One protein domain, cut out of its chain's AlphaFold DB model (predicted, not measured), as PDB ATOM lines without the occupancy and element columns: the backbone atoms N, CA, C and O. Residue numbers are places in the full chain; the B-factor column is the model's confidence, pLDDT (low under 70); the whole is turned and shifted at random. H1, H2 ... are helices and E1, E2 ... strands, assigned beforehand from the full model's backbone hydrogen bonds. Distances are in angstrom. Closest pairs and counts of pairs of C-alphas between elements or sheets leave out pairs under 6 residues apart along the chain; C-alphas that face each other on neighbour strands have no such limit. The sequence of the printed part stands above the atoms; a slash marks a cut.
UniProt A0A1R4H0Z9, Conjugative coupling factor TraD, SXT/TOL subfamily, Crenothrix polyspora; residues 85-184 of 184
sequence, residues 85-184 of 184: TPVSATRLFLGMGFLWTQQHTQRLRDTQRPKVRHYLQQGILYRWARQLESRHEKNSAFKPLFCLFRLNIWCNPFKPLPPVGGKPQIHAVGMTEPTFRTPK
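Overview. This is residues 85 to 184 of the 184 residues of the protein "Conjugative coupling factor TraD, SXT/TOL subfamily" of Crenothrix polyspora (UniProt A0A1R4H0Z9). Look for a flat, loose loop of chain: it runs out from strand E1 through H1, H2, H3 and H4, then folds back through a long link and H5 to lay E2 beside E1. The two-strand ribbon and the H3 and H4 pair lie at far ends, with H1 and H2 making a corner between them. The printed part has 100 residues with five named helices and two named strands, in the order E1 H1 H2 H3 H4 H5 E2; the sheet, E1 - E2, is antiparallel and the class is mostly helix. The whole is loose, with a radius of gyration of the C-alphas of 18.3 A, and spans 52 by 42 by 22 A.

Along the chain. Find C-alpha 93 at (176.605, 179.301, 183.917), where E1 begins, residues 93 to 97; its partner E2 is residues 180 to 183, ending at C-alpha 183 (180.654, 176.662, 181.131). H1 is residues 102 to 111, 14.7 A long, and H2 is 114 to 120. H3, residues 124 to 135, runs 16.3 A from C-alpha 124 at (190.173, 214.036, 195.768). H4 is 140 to 149, 15.1 A, and H5 is 168 to 172.

Arrangement. In the antiparallel pair E1 and E2, at 152 degrees, look for N 180 and O 97, 2.8 A apart, within hydrogen-bond range. H1 and H5 only just touch, with 3 pairs of C-alphas within 8 A, the closest those of Leu 108 and Gln 169 at 6.7 A. H1 and H2 only just touch, and only at the corner, with 3 such pairs, the closest C-alphas being Thr 111 and Arg 117, 7.2 A; they are about perpendicular at 84 degrees. H3 and H4 are close but not clearly touching, the closest C-alphas being Glu 133 and Phe 146 at 6.8 A, at a shallow tilt of 26 degrees, opposite ways. Every O i to N i+4 pair is within hydrogen-bond range in H1, H3 and H5; H2 has 0 of 3, with 3 of 4 O i to N i+3 pairs, and H4 has 4 of 6.

Size, cuts and confidence. The C-alphas of Thr 90 and Ala 141 are the farthest apart, 52.9 A. The printed part has no cut; the link from H4 to H5, residues 150 to 167, is long. Confidence is under 70 at residues 154, 164 to 165, 176 and 178 to 184.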
ATOM      1  N   THR A  85     170.238 185.118 181.783       76.38
ATOM      2  CA  THR A  85     171.127 184.048 182.233       76.38
ATOM      3  C   THR A  85     171.094 182.945 181.182       76.38
ATOM      4  O   THR A  85     170.019 182.426 180.889       76.38
ATOM      5  N   PRO A  86     172.233 182.606 180.558       73.94
ATOM      6  CA  PRO A  86     172.253 181.572 179.541       73.94
ATOM      7  C   PRO A  86     171.936 180.230 180.195       73.94
ATOM      8  O   PRO A  86     172.669 179.771 181.070       73.94
ATOM      9  N   VAL A  87     170.842 179.614 179.762       77.12
ATOM     10  CA  VAL A  87     170.449 178.273 180.186       77.12
ATOM     11  C   VAL A  87     171.003 177.293 179.157       77.12
ATOM     12  O   VAL A  87     170.790 177.463 177.958       77.12
ATOM     13  N   SER A  88     171.759 176.294 179.603       78.62
ATOM     14  CA  SER A  88     172.242 175.209 178.750       78.62
ATOM     15  C   SER A  88     171.930 173.880 179.422       78.62
ATOM     16  O   SER A  88     172.105 173.742 180.628       78.62
ATOM     17  N   ALA A  89     171.468 172.905 178.637       80.12
ATOM     18  CA  ALA A  89     171.156 171.565 179.133       80.12
ATOM     19  C   ALA A  89     172.407 170.793 179.589       80.12
ATOM     20  O   ALA A  89     172.305 169.865 180.381       80.12
ATOM     21  N   THR A  90     173.584 171.177 179.087       80.31
ATOM     22  CA  THR A  90     174.852 170.483 179.343       80.31
ATOM     23  C   THR A  90     175.841 171.306 180.147       80.31
ATOM     24  O   THR A  90     176.857 170.761 180.566       80.31
ATOM     25  N   ARG A  91     175.599 172.613 180.323       75.50
ATOM     26  CA  ARG A  91     176.578 173.532 180.907       75.50
ATOM     27  C   ARG A  91     175.950 174.480 181.913       75.50
ATOM     28  O   ARG A  91     174.991 175.183 181.598       75.50
ATOM     29  N   LEU A  92     176.542 174.574 183.101       81.75
ATOM     30  CA  LEU A  92     176.097 175.528 184.118       81.75
ATOM     31  C   LEU A  92     176.813 176.869 183.938       81.75
ATOM     32  O   LEU A  92     178.043 176.933 183.879       81.75
ATOM     33  N   PHE A  93     176.044 177.957 183.888       79.69
ATOM     34  CA  PHE A  93     176.605 179.301 183.917       79.69
ATOM     35  C   PHE A  93     177.076 179.650 185.333       79.69
ATOM     36  O   PHE A  93     176.264 179.847 186.232       79.69
ATOM     37  N   LEU A  94     178.393 179.740 185.527       79.94
ATOM     38  CA  LEU A  94     178.990 180.072 186.828       79.94
ATOM     39  C   LEU A  94     179.220 181.569 187.031       79.94
ATOM     40  O   LEU A  94     179.210 182.056 188.159       79.94
ATOM     41  N   GLY A  95     179.452 182.308 185.949       76.12
ATOM     42  CA  GLY A  95     179.755 183.724 186.038       76.12
ATOM     43  C   GLY A  95     180.411 184.289 184.790       76.12
ATOM     44  O   GLY A  95     180.656 183.606 183.792       76.12
ATOM     45  N   MET A  96     180.673 185.586 184.879       75.31
ATOM     46  CA  MET A  96     181.403 186.349 183.883       75.31
ATOM     47  C   MET A  96     182.887 186.364 184.231       75.31
ATOM     48  O   MET A  96     183.269 186.763 185.330       75.31
ATOM     49  N   GLY A  97     183.719 185.975 183.273       78.75
ATOM     50  CA  GLY A  97     185.167 186.051 183.390       78.75
ATOM     51  C   GLY A  97     185.803 186.430 182.065       78.75
ATOM     52  O   GLY A  97     185.137 186.812 181.107       78.75
ATOM     53  N   PHE A  98     187.117 186.320 182.002       83.62
ATOM     54  CA  PHE A  98     187.858 186.396 180.755       83.62
ATOM     55  C   PHE A  98     188.967 185.353 180.792       83.62
ATOM     56  O   PHE A  98     189.374 184.909 181.870       83.62
ATOM     57  N   LEU A  99     189.431 184.931 179.618       84.00
ATOM     58  CA  LEU A  99     190.558 184.017 179.541       84.00
ATOM     59  C   LEU A  99     191.811 184.752 180.018       84.00
ATOM     60  O   LEU A  99     192.244 185.726 179.404       84.00
ATOM     61  N   TRP A 100     192.395 184.289 181.118       86.38
ATOM     62  CA  TRP A 100     193.617 184.890 181.626       86.38
ATOM     63  C   TRP A 100     194.799 184.523 180.724       86.38
ATOM     64  O   TRP A 100     195.135 183.353 180.563       86.38
ATOM     65  N   THR A 101     195.448 185.534 180.153       88.38
ATOM     66  CA  THR A 101     196.608 185.379 179.257       88.38
ATOM     67  C   THR A 101     197.831 186.106 179.813       88.38
ATOM     68  O   THR A 101     197.735 186.880 180.768       88.38
ATOM     69  N   GLN A 102     199.000 185.914 179.193       87.81
ATOM     70  CA  GLN A 102     200.241 186.597 179.585       87.81
ATOM     71  C   GLN A 102     200.096 188.131 179.624       87.81
ATOM     72  O   GLN A 102     200.640 188.779 180.519       87.81
ATOM     73  N   GLN A 103     199.307 188.710 178.712       87.06
ATOM     74  CA  GLN A 103     199.035 190.152 178.674       87.06
ATOM     75  C   GLN A 103     198.351 190.646 179.957       87.06
ATOM     76  O   GLN A 103     198.681 191.715 180.468       87.06
ATOM     77  N   HIS A 104     197.447 189.854 180.537       88.88
ATOM     78  CA  HIS A 104     196.760 190.191 181.786       88.88
ATOM     79  C   HIS A 104     197.711 190.188 182.981       88.88
ATOM     80  O   HIS A 104     197.666 191.101 183.810       88.88
ATOM     81  N   THR A 105     198.620 189.212 183.037       90.31
ATOM     82  CA  THR A 105     199.687 189.168 184.044       90.31
ATOM     83  C   THR A 105     200.592 190.391 183.935       90.31
ATOM     84  O   THR A 105     200.914 191.006 184.951       90.31
ATOM     85  N   GLN A 106     200.953 190.792 182.713       89.75
ATOM     86  CA  GLN A 106     201.746 191.995 182.478       89.75
ATOM     87  C   GLN A 106     201.007 193.256 182.952       89.75
ATOM     88  O   GLN A 106     201.545 194.013 183.760       89.75
ATOM     89  N   ARG A 107     199.748 193.439 182.530       90.00
ATOM     90  CA  ARG A 107     198.896 194.557 182.958       90.00
ATOM     91  C   ARG A 107     198.796 194.621 184.485       90.00
ATOM     92  O   ARG A 107     198.962 195.691 185.065       90.00
ATOM     93  N   LEU A 108     198.588 193.481 185.152       90.88
ATOM     94  CA  LEU A 108     198.523 193.411 186.613       90.88
ATOM     95  C   LEU A 108     199.865 193.787 187.248       90.88
ATOM     96  O   LEU A 108     199.895 194.575 188.194       90.88
ATOM     97  N   ARG A 109     200.981 193.273 186.724       90.50
ATOM     98  CA  ARG A 109     202.324 193.602 187.210       90.50
ATOM     99  C   ARG A 109     202.621 195.093 187.082       90.50
ATOM    100  O   ARG A 109     203.193 195.675 188.004       90.50
ATOM    101  N   ASP A 110     202.185 195.729 186.000       89.56
ATOM    102  CA  ASP A 110     202.392 197.160 185.795       89.56
ATOM    103  C   ASP A 110     201.674 198.013 186.847       89.56
ATOM    104  O   ASP A 110     202.239 199.011 187.295       89.56
ATOM    105  N   THR A 111     200.508 197.578 187.349       89.38
ATOM    106  CA  THR A 111     199.802 198.273 188.446       89.38
ATOM    107  C   THR A 111     200.560 198.270 189.776       89.38
ATOM    108  O   THR A 111     200.330 199.136 190.619       89.38
ATOM    109  N   GLN A 112     201.494 197.336 189.978       88.69
ATOM    110  CA  GLN A 112     202.263 197.233 191.221       88.69
ATOM    111  C   GLN A 112     203.396 198.265 191.301       88.69
ATOM    112  O   GLN A 112     203.966 198.476 192.375       88.69
ATOM    113  N   ARG A 113     203.734 198.936 190.189       88.81
ATOM    114  CA  ARG A 113     204.811 199.932 190.165       88.81
ATOM    115  C   ARG A 113     204.409 201.170 190.992       88.81
ATOM    116  O   ARG A 113     203.305 201.688 190.836       88.81
ATOM    117  N   PRO A 114     205.301 201.731 191.827       86.44
ATOM    118  CA  PRO A 114     204.959 202.879 192.669       86.44
ATOM    119  C   PRO A 114     204.588 204.129 191.855       86.44
ATOM    120  O   PRO A 114     203.671 204.852 192.239       86.44
ATOM    121  N   LYS A 115     205.220 204.335 190.688       86.50
ATOM    122  CA  LYS A 115     204.966 205.480 189.791       86.50
ATOM    123  C   LYS A 115     203.516 205.570 189.293       86.50
ATOM    124  O   LYS A 115     203.052 206.660 188.989       86.50
ATOM    125  N   VAL A 116     202.790 204.449 189.223       85.88
ATOM    126  CA  VAL A 116     201.418 204.406 188.684       85.88
ATOM    127  C   VAL A 116     200.338 204.408 189.768       85.88
ATOM    128  O   VAL A 116     199.154 204.389 189.444       85.88
ATOM    129  N   ARG A 117     200.708 204.473 191.059       84.50
ATOM    130  CA  ARG A 117     199.753 204.462 192.187       84.50
ATOM    131  C   ARG A 117     198.699 205.564 192.090       84.50
ATOM    132  O   ARG A 117     197.554 205.337 192.468       84.50
ATOM    133  N   HIS A 118     199.064 206.714 191.530       85.00
ATOM    134  CA  HIS A 118     198.138 207.807 191.238       85.00
ATOM    135  C   HIS A 118     196.934 207.354 190.385       85.00
ATOM    136  O   HIS A 118     195.808 207.759 190.664       85.00
ATOM    137  N   TYR A 119     197.140 206.473 189.400       84.94
ATOM    138  CA  TYR A 119     196.061 205.962 188.547       84.94
ATOM    139  C   TYR A 119     195.137 204.978 189.264       84.94
ATOM    140  O   TYR A 119     194.038 204.729 188.783       84.94
ATOM    141  N   LEU A 120     195.569 204.416 190.394       84.69
ATOM    142  CA  LEU A 120     194.816 203.436 191.177       84.69
ATOM    143  C   LEU A 120     193.989 204.087 192.286       84.69
ATOM    144  O   LEU A 120     192.968 203.545 192.702       84.69
ATOM    145  N   GLN A 121     194.441 205.232 192.790       83.50
ATOM    146  CA  GLN A 121     193.776 205.933 193.878       83.50
ATOM    147  C   GLN A 121     192.543 206.689 193.378       83.50
ATOM    148  O   GLN A 121     192.523 207.268 192.288       83.50
ATOM    149  N   GLN A 122     191.501 206.705 194.208       82.75
ATOM    150  CA  GLN A 122     190.340 207.548 193.959       82.75
ATOM    151  C   GLN A 122     190.730 209.027 194.029       82.75
ATOM    152  O   GLN A 122     191.533 209.438 194.871       82.75
ATOM    153  N   GLY A 123     190.138 209.835 193.149       83.19
ATOM    154  CA  GLY A 123     190.398 211.272 193.106       83.19
ATOM    155  C   GLY A 123     189.985 211.985 194.399       83.19
ATOM    156  O   GLY A 123     189.149 211.502 195.164       83.19
ATOM    157  N   ILE A 124     190.545 213.174 194.631       85.00
ATOM    158  CA  ILE A 124     190.173 214.036 195.768       85.00
ATOM    159  C   ILE A 124     188.672 214.358 195.721       85.00
ATOM    160  O   ILE A 124     187.984 214.203 196.723       85.00
ATOM    161  N   LEU A 125     188.154 214.681 194.532       84.81
ATOM    162  CA  LEU A 125     186.734 214.947 194.289       84.81
ATOM    163  C   LEU A 125     185.828 213.766 194.670       84.81
ATOM    164  O   LEU A 125     184.781 213.967 195.277       84.81
ATOM    165  N   TYR A 126     186.245 212.532 194.367       85.62
ATOM    166  CA  TYR A 126     185.501 211.337 194.769       85.62
ATOM    167  C   TYR A 126     185.433 211.225 196.294       85.62
ATOM    168  O   TYR A 126     184.352 211.059 196.853       85.62
ATOM    169  N   ARG A 127     186.581 211.352 196.976       85.88
ATOM    170  CA  ARG A 127     186.648 211.275 198.445       85.88
ATOM    171  C   ARG A 127     185.806 212.365 199.102       85.88
ATOM    172  O   ARG A 127     185.076 212.069 200.039       85.88
ATOM    173  N   TRP A 128     185.859 213.580 198.567       88.38
ATOM    174  CA  TRP A 128     185.045 214.699 199.029       88.38
ATOM    175  C   TRP A 128     183.543 214.427 198.863       88.38
ATOM    176  O   TRP A 128     182.788 214.583 199.819       88.38
ATOM    177  N   ALA A 129     183.112 213.918 197.703       86.44
ATOM    178  CA  ALA A 129     181.713 213.551 197.479       86.44
ATOM    179  C   ALA A 129     181.231 212.453 198.444       86.44
ATOM    180  O   ALA A 129     180.129 212.550 198.976       86.44
ATOM    181  N   ARG A 130     182.066 211.439 198.724       87.81
ATOM    182  CA  ARG A 130     181.745 210.392 199.711       87.81
ATOM    183  C   ARG A 130     181.672 210.947 201.136       87.81
ATOM    184  O   ARG A 130     180.761 210.597 201.873       87.81
ATOM    185  N   GLN A 131     182.588 211.839 201.514       87.62
ATOM    186  CA  GLN A 131     182.561 212.502 202.823       87.62
ATOM    187  C   GLN A 131     181.309 213.363 203.004       87.62
ATOM    188  O   GLN A 131     180.721 213.360 204.082       87.62
ATOM    189  N   LEU A 132     180.889 214.087 201.964       87.19
ATOM    190  CA  LEU A 132     179.651 214.863 201.998       87.19
ATOM    191  C   LEU A 132     178.421 213.979 202.181       87.19
ATOM    192  O   LEU A 132     177.556 214.330 202.983       87.19
ATOM    193  N   GLU A 133     178.368 212.853 201.472       85.94
ATOM    194  CA  GLU A 133     177.276 211.886 201.584       85.94
ATOM    195  C   GLU A 133     177.191 211.286 202.988       85.94
ATOM    196  O   GLU A 133     176.114 211.289 203.574       85.94
ATOM    197  N   SER A 134     178.321 210.885 203.580       85.12
ATOM    198  CA  SER A 134     178.354 210.392 204.965       85.12
ATOM    199  C   SER A 134     177.989 211.470 205.993       85.12
ATOM    200  O   SER A 134     177.323 211.179 206.982       85.12
ATOM    201  N   ARG A 135     178.398 212.731 205.782       87.31
ATOM    202  CA  ARG A 135     178.080 213.839 206.705       87.31
ATOM    203  C   ARG A 135     176.600 214.224 206.689       87.31
ATOM    204  O   ARG A 135     176.077 214.627 207.722       87.31
ATOM    205  N   HIS A 136     175.940 214.118 205.539       84.44
ATOM    206  CA  HIS A 136     174.559 214.576 205.348       84.44
ATOM    207  C   HIS A 136     173.571 213.426 205.125       84.44
ATOM    208  O   HIS A 136     172.468 213.663 204.639       84.44
ATOM    209  N   GLU A 137     173.923 212.197 205.514       79.62
ATOM    210  CA  GLU A 137     173.070 211.010 205.364       79.62
ATOM    211  C   GLU A 137     171.693 211.186 206.032       79.62
ATOM    212  O   GLU A 137     170.673 210.739 205.510       79.62
ATOM    213  N   LYS A 138     171.650 211.920 207.152       78.62
ATOM    214  CA  LYS A 138     170.422 212.209 207.910       78.62
ATOM    215  C   LYS A 138     169.567 213.330 207.302       78.62
ATOM    216  O   LYS A 138     168.376 213.414 207.591       78.62
ATOM    217  N   ASN A 139     170.137 214.178 206.442       82.94
ATOM    218  CA  ASN A 139     169.441 215.337 205.885       82.94
ATOM    219  C   ASN A 139     168.744 214.981 204.566       82.94
ATOM    220  O   ASN A 139     169.366 214.928 203.505       82.94
ATOM    221  N   SER A 140     167.417 214.816 204.609       75.31
ATOM    222  CA  SER A 140     166.618 214.483 203.416       75.31
ATOM    223  C   SER A 140     166.678 215.539 202.301       75.31
ATOM    224  O   SER A 140     166.458 215.188 201.144       75.31
ATOM    225  N   ALA A 141     167.044 216.790 202.604       82.69
ATOM    226  CA  ALA A 141     167.190 217.865 201.617       82.69
ATOM    227  C   ALA A 141     168.303 217.613 200.576       82.69
ATOM    228  O   ALA A 141     168.204 218.081 199.447       82.69
ATOM    229  N   PHE A 142     169.341 216.836 200.917       79.94
ATOM    230  CA  PHE A 142     170.472 216.555 200.017       79.94
ATOM    231  C   PHE A 142     170.311 215.267 199.190       79.94
ATOM    232  O   PHE A 142     171.138 214.978 198.323       79.94
ATOM    233  N   LYS A 143     169.220 214.511 199.384       78.94
ATOM    234  CA  LYS A 143     168.896 213.305 198.599       78.94
ATOM    235  C   LYS A 143     168.951 213.492 197.071       78.94
ATOM    236  O   LYS A 143     169.547 212.629 196.422       78.94
ATOM    237  N   PRO A 144     168.401 214.566 196.461       82.75
ATOM    238  CA  PRO A 144     168.473 214.731 195.006       82.75
ATOM    239  C   PRO A 144     169.913 214.916 194.507       82.75
ATOM    240  O   PRO A 144     170.286 214.350 193.481       82.75
ATOM    241  N   LEU A 145     170.754 215.623 195.268       83.00
ATOM    242  CA  LEU A 145     172.169 215.817 194.941       83.00
ATOM    243  C   LEU A 145     172.946 214.492 194.981       83.00
ATOM    244  O   LEU A 145     173.728 214.193 194.079       83.00
ATOM    245  N   PHE A 146     172.696 213.651 195.985       81.44
ATOM    246  CA  PHE A 146     173.322 212.329 196.052       81.44
ATOM    247  C   PHE A 146     172.806 211.379 194.968       81.44
ATOM    248  O   PHE A 146     173.576 210.561 194.464       81.44
ATOM    249  N   CYS A 147     171.549 211.521 194.536       81.00
ATOM    250  CA  CYS A 147     171.026 210.798 193.378       81.00
ATOM    251  C   CYS A 147     171.817 211.141 192.103       81.00
ATOM    252  O   CYS A 147     172.261 210.235 191.396       81.00
ATOM    253  N   LEU A 148     172.111 212.429 191.876       81.69
ATOM    254  CA  LEU A 148     172.967 212.897 190.775       81.69
ATOM    255  C   LEU A 148     174.381 212.294 190.841       81.69
ATOM    256  O   LEU A 148     174.885 211.787 189.840       81.69
ATOM    257  N   PHE A 149     175.011 212.263 192.020       80.69
ATOM    258  CA  PHE A 149     176.336 211.641 192.188       80.69
ATOM    259  C   PHE A 149     176.338 210.131 191.951       80.69
ATOM    260  O   PHE A 149     177.366 209.569 191.566       80.69
ATOM    261  N   ARG A 150     175.203 209.462 192.163       80.75
ATOM    262  CA  ARG A 150     175.035 208.019 191.951       80.75
ATOM    263  C   ARG A 150     174.670 207.657 190.507       80.75
ATOM    264  O   ARG A 150     174.629 206.468 190.192       80.75
ATOM    265  N   LEU A 151     174.452 208.636 189.623       81.00
ATOM    266  CA  LEU A 151     174.092 208.373 188.230       81.00
ATOM    267  C   LEU A 151     175.136 207.503 187.524       81.00
ATOM    268  O   LEU A 151     176.342 207.762 187.561       81.00
ATOM    269  N   ASN A 152     174.661 206.477 186.824       72.94
ATOM    270  CA  ASN A 152     175.510 205.547 186.090       72.94
ATOM    271  C   ASN A 152     175.835 206.083 184.686       72.94
ATOM    272  O   ASN A 152     175.431 205.508 183.680       72.94
ATOM    273  N   ILE A 153     176.546 207.209 184.627       78.00
ATOM    274  CA  ILE A 153     176.988 207.838 183.377       78.00
ATOM    275  C   ILE A 153     178.488 207.590 183.213       78.00
ATOM    276  O   ILE A 153     179.250 207.689 184.174       78.00
ATOM    277  N   TRP A 154     178.937 207.309 181.986       67.75
ATOM    278  CA  TRP A 154     180.345 207.013 181.682       67.75
ATOM    279  C   TRP A 154     181.324 208.133 182.092       67.75
ATOM    280  O   TRP A 154     182.486 207.867 182.406       67.75
ATOM    281  N   CYS A 155     180.855 209.382 182.129       72.50
ATOM    282  CA  CYS A 155     181.634 210.546 182.547       72.50
ATOM    283  C   CYS A 155     181.523 210.882 184.041       72.50
ATOM    284  O   CYS A 155     182.132 211.861 184.452       72.50
ATOM    285  N   ASN A 156     180.772 210.127 184.853       81.31
ATOM    286  CA  ASN A 156     180.570 210.470 186.260       81.31
ATOM    287  C   ASN A 156     181.799 210.086 187.117       81.31
ATOM    288  O   ASN A 156     182.041 208.892 187.333       81.31
ATOM    289  N   PRO A 157     182.563 211.057 187.659       75.62
ATOM    290  CA  PRO A 157     183.709 210.771 188.519       75.62
ATOM    291  C   PRO A 157     183.299 210.408 189.954       75.62
ATOM    292  O   PRO A 157     184.134 209.948 190.729       75.62
ATOM    293  N   PHE A 158     182.031 210.620 190.319       79.75
ATOM    294  CA  PHE A 158     181.500 210.448 191.669       79.75
ATOM    295  C   PHE A 158     180.786 209.115 191.881       79.75
ATOM    296  O   PHE A 158     180.314 208.874 192.991       79.75
ATOM    297  N   LYS A 159     180.703 208.251 190.861       78.75
ATOM    298  CA  LYS A 159     179.985 206.975 190.935       78.75
ATOM    299  C   LYS A 159     180.494 206.134 192.120       78.75
ATOM    300  O   LYS A 159     181.695 205.863 192.161       78.75
ATOM    301  N   PRO A 160     179.621 205.697 193.052       79.75
ATOM    302  CA  PRO A 160     180.036 204.848 194.165       79.75
ATOM    303  C   PRO A 160     180.673 203.557 193.657       79.75
ATOM    304  O   PRO A 160     180.212 202.965 192.677       79.75
ATOM    305  N   LEU A 161     181.715 203.107 194.351       77.06
ATOM    306  CA  LEU A 161     182.225 201.759 194.151       77.06
ATOM    307  C   LEU A 161     181.151 200.738 194.550       77.06
ATOM    308  O   LEU A 161     180.488 200.940 195.573       77.06
ATOM    309  N   PRO A 162     180.965 199.658 193.771       75.19
ATOM    310  CA  PRO A 162     180.086 198.577 194.186       75.19
ATOM    311  C   PRO A 162     180.588 197.986 195.516       75.19
ATOM    312  O   PRO A 162     181.801 197.981 195.754       75.19
ATOM    313  N   PRO A 163     179.689 197.480 196.380       72.44
ATOM    314  CA  PRO A 163     180.022 196.949 197.705       72.44
ATOM    315  C   PRO A 163     180.667 195.554 197.620       72.44
ATOM    316  O   PRO A 163     180.344 194.647 198.379       72.44
ATOM    317  N   VAL A 164     181.559 195.359 196.653       68.38
ATOM    318  CA  VAL A 164     182.325 194.134 196.459       68.38
ATOM    319  C   VAL A 164     183.724 194.365 197.018       68.38
ATOM    320  O   VAL A 164     184.404 195.333 196.672       68.38
ATOM    321  N   GLY A 165     184.147 193.497 197.935       65.69
ATOM    322  CA  GLY A 165     185.523 193.495 198.422       65.69
ATOM    323  C   GLY A 165     186.511 193.121 197.311       65.69
ATOM    324  O   GLY A 165     186.134 192.557 196.286       65.69
ATOM    325  N   GLY A 166     187.794 193.411 197.525       77.06
ATOM    326  CA  GLY A 166     188.876 192.996 196.628       77.06
ATOM    327  C   GLY A 166     189.627 194.148 195.962       77.06
ATOM    328  O   GLY A 166     189.352 195.327 196.177       77.06
ATOM    329  N   LYS A 167     190.646 193.796 195.168       80.50
ATOM    330  CA  LYS A 167     191.494 194.765 194.460       80.50
ATOM    331  C   LYS A 167     190.883 195.074 193.083       80.50
ATOM    332  O   LYS A 167     190.885 194.179 192.236       80.50
ATOM    333  N   PRO A 168     190.463 196.325 192.794       82.44
ATOM    334  CA  PRO A 168     189.884 196.703 191.494       82.44
ATOM    335  C   PRO A 168     190.777 196.344 190.297       82.44
ATOM    336  O   PRO A 168     190.296 195.994 189.225       82.44
ATOM    337  N   GLN A 169     192.094 196.376 190.515       84.94
ATOM    338  CA  GLN A 169     193.130 196.047 189.537       84.94
ATOM    339  C   GLN A 169     192.929 194.670 188.899       84.94
ATOM    340  O   GLN A 169     193.078 194.541 187.691       84.94
ATOM    341  N   ILE A 170     192.555 193.659 189.690       84.44
ATOM    342  CA  ILE A 170     192.416 192.273 189.217       84.44
ATOM    343  C   ILE A 170     191.242 192.151 188.239       84.44
ATOM    344  O   ILE A 170     191.313 191.405 187.269       84.44
ATOM    345  N   HIS A 171     190.184 192.931 188.450       82.31
ATOM    346  CA  HIS A 171     189.041 192.963 187.543       82.31
ATOM    347  C   HIS A 171     189.341 193.805 186.301       82.31
ATOM    348  O   HIS A 171     188.965 193.445 185.189       82.31
ATOM    349  N   ALA A 172     190.050 194.920 186.480       83.00
ATOM    350  CA  ALA A 172     190.317 195.896 185.432       83.00
ATOM    351  C   ALA A 172     191.199 195.397 184.296       83.00
ATOM    352  O   ALA A 172     191.016 195.845 183.162       83.00
ATOM    353  N   VAL A 173     192.122 194.471 184.564       86.75
ATOM    354  CA  VAL A 173     193.042 193.986 183.528       86.75
ATOM    355  C   VAL A 173     192.331 193.344 182.335       86.75
ATOM    356  O   VAL A 173     192.864 193.447 181.233       86.75
ATOM    357  N   GLY A 174     191.145 192.755 182.530       79.31
ATOM    358  CA  GLY A 174     190.350 192.124 181.470       79.31
ATOM    359  C   GLY A 174     189.102 192.903 181.038       79.31
ATOM    360  O   GLY A 174     188.393 192.466 180.141       79.31
ATOM    361  N   MET A 175     188.815 194.081 181.611       74.00
ATOM    362  CA  MET A 175     187.583 194.839 181.296       74.00
ATOM    363  C   MET A 175     187.509 195.376 179.858       74.00
ATOM    364  O   MET A 175     186.455 195.837 179.426       74.00
ATOM    365  N   THR A 176     188.626 195.376 179.130       69.31
ATOM    366  CA  THR A 176     188.664 195.849 177.734       69.31
ATOM    367  C   THR A 176     188.303 194.732 176.748       69.31
ATOM    368  O   THR A 176     188.120 194.999 175.562       69.31
ATOM    369  N   GLU A 177     188.193 193.493 177.227       72.12
ATOM    370  CA  GLU A 177     188.012 192.298 176.413       72.12
ATOM    371  C   GLU A 177     186.573 191.772 176.490       72.12
ATOM    372  O   GLU A 177     185.864 192.021 177.472       72.12
ATOM    373  N   PRO A 178     186.103 191.070 175.441       67.06
ATOM    374  CA  PRO A 178     184.802 190.427 175.476       67.06
ATOM    375  C   PRO A 178     184.754 189.432 176.633       67.06
ATOM    376  O   PRO A 178     185.658 188.622 176.834       67.06
ATOM    377  N   THR A 179     183.680 189.510 177.409       65.75
ATOM    378  CA  THR A 179     183.514 188.647 178.569       65.75
ATOM    379  C   THR A 179     183.260 187.214 178.119       65.75
ATOM    380  O   THR A 179     182.320 186.942 177.369       65.75
ATOM    381  N   PHE A 180     184.087 186.295 178.599       65.06
ATOM    382  CA  PHE A 180     183.912 184.872 178.388       65.06
ATOM    383  C   PHE A 180     182.926 184.323 179.414       65.06
ATOM    384  O   PHE A 180     183.001 184.596 180.615       65.06
ATOM    385  N   ARG A 181     181.986 183.523 178.918       68.69
ATOM    386  CA  ARG A 181     181.093 182.724 179.753       68.69
ATOM    387  C   ARG A 181     181.842 181.442 180.060       68.69
ATOM    388  O   ARG A 181     182.257 180.767 179.124       68.69
ATOM    389  N   THR A 182     182.039 181.125 181.332       60.00
ATOM    390  CA  THR A 182     182.653 179.856 181.735       60.00
ATOM    391  C   THR A 182     181.559 178.797 181.861       60.00
ATOM    392  O   THR A 182     180.798 178.854 182.834       60.00
ATOM    393  N   PRO A 183     181.428 177.866 180.901       60.75
ATOM    394  CA  PRO A 183     180.654 176.662 181.131       60.75
ATOM    395  C   PRO A 183     181.428 175.722 182.059       60.75
ATOM    396  O   PRO A 183     182.638 175.560 181.892       60.75
ATOM    397  N   LYS A 184     180.737 175.110 183.017       56.66
ATOM    398  CA  LYS A 184     181.152 173.818 183.577       56.66
ATOM    399  C   LYS A 184     180.429 172.714 182.838       56.66
ATOM    400  O   LYS A 184     179.227 172.942 182.584       56.66
TER     401      LYS A 184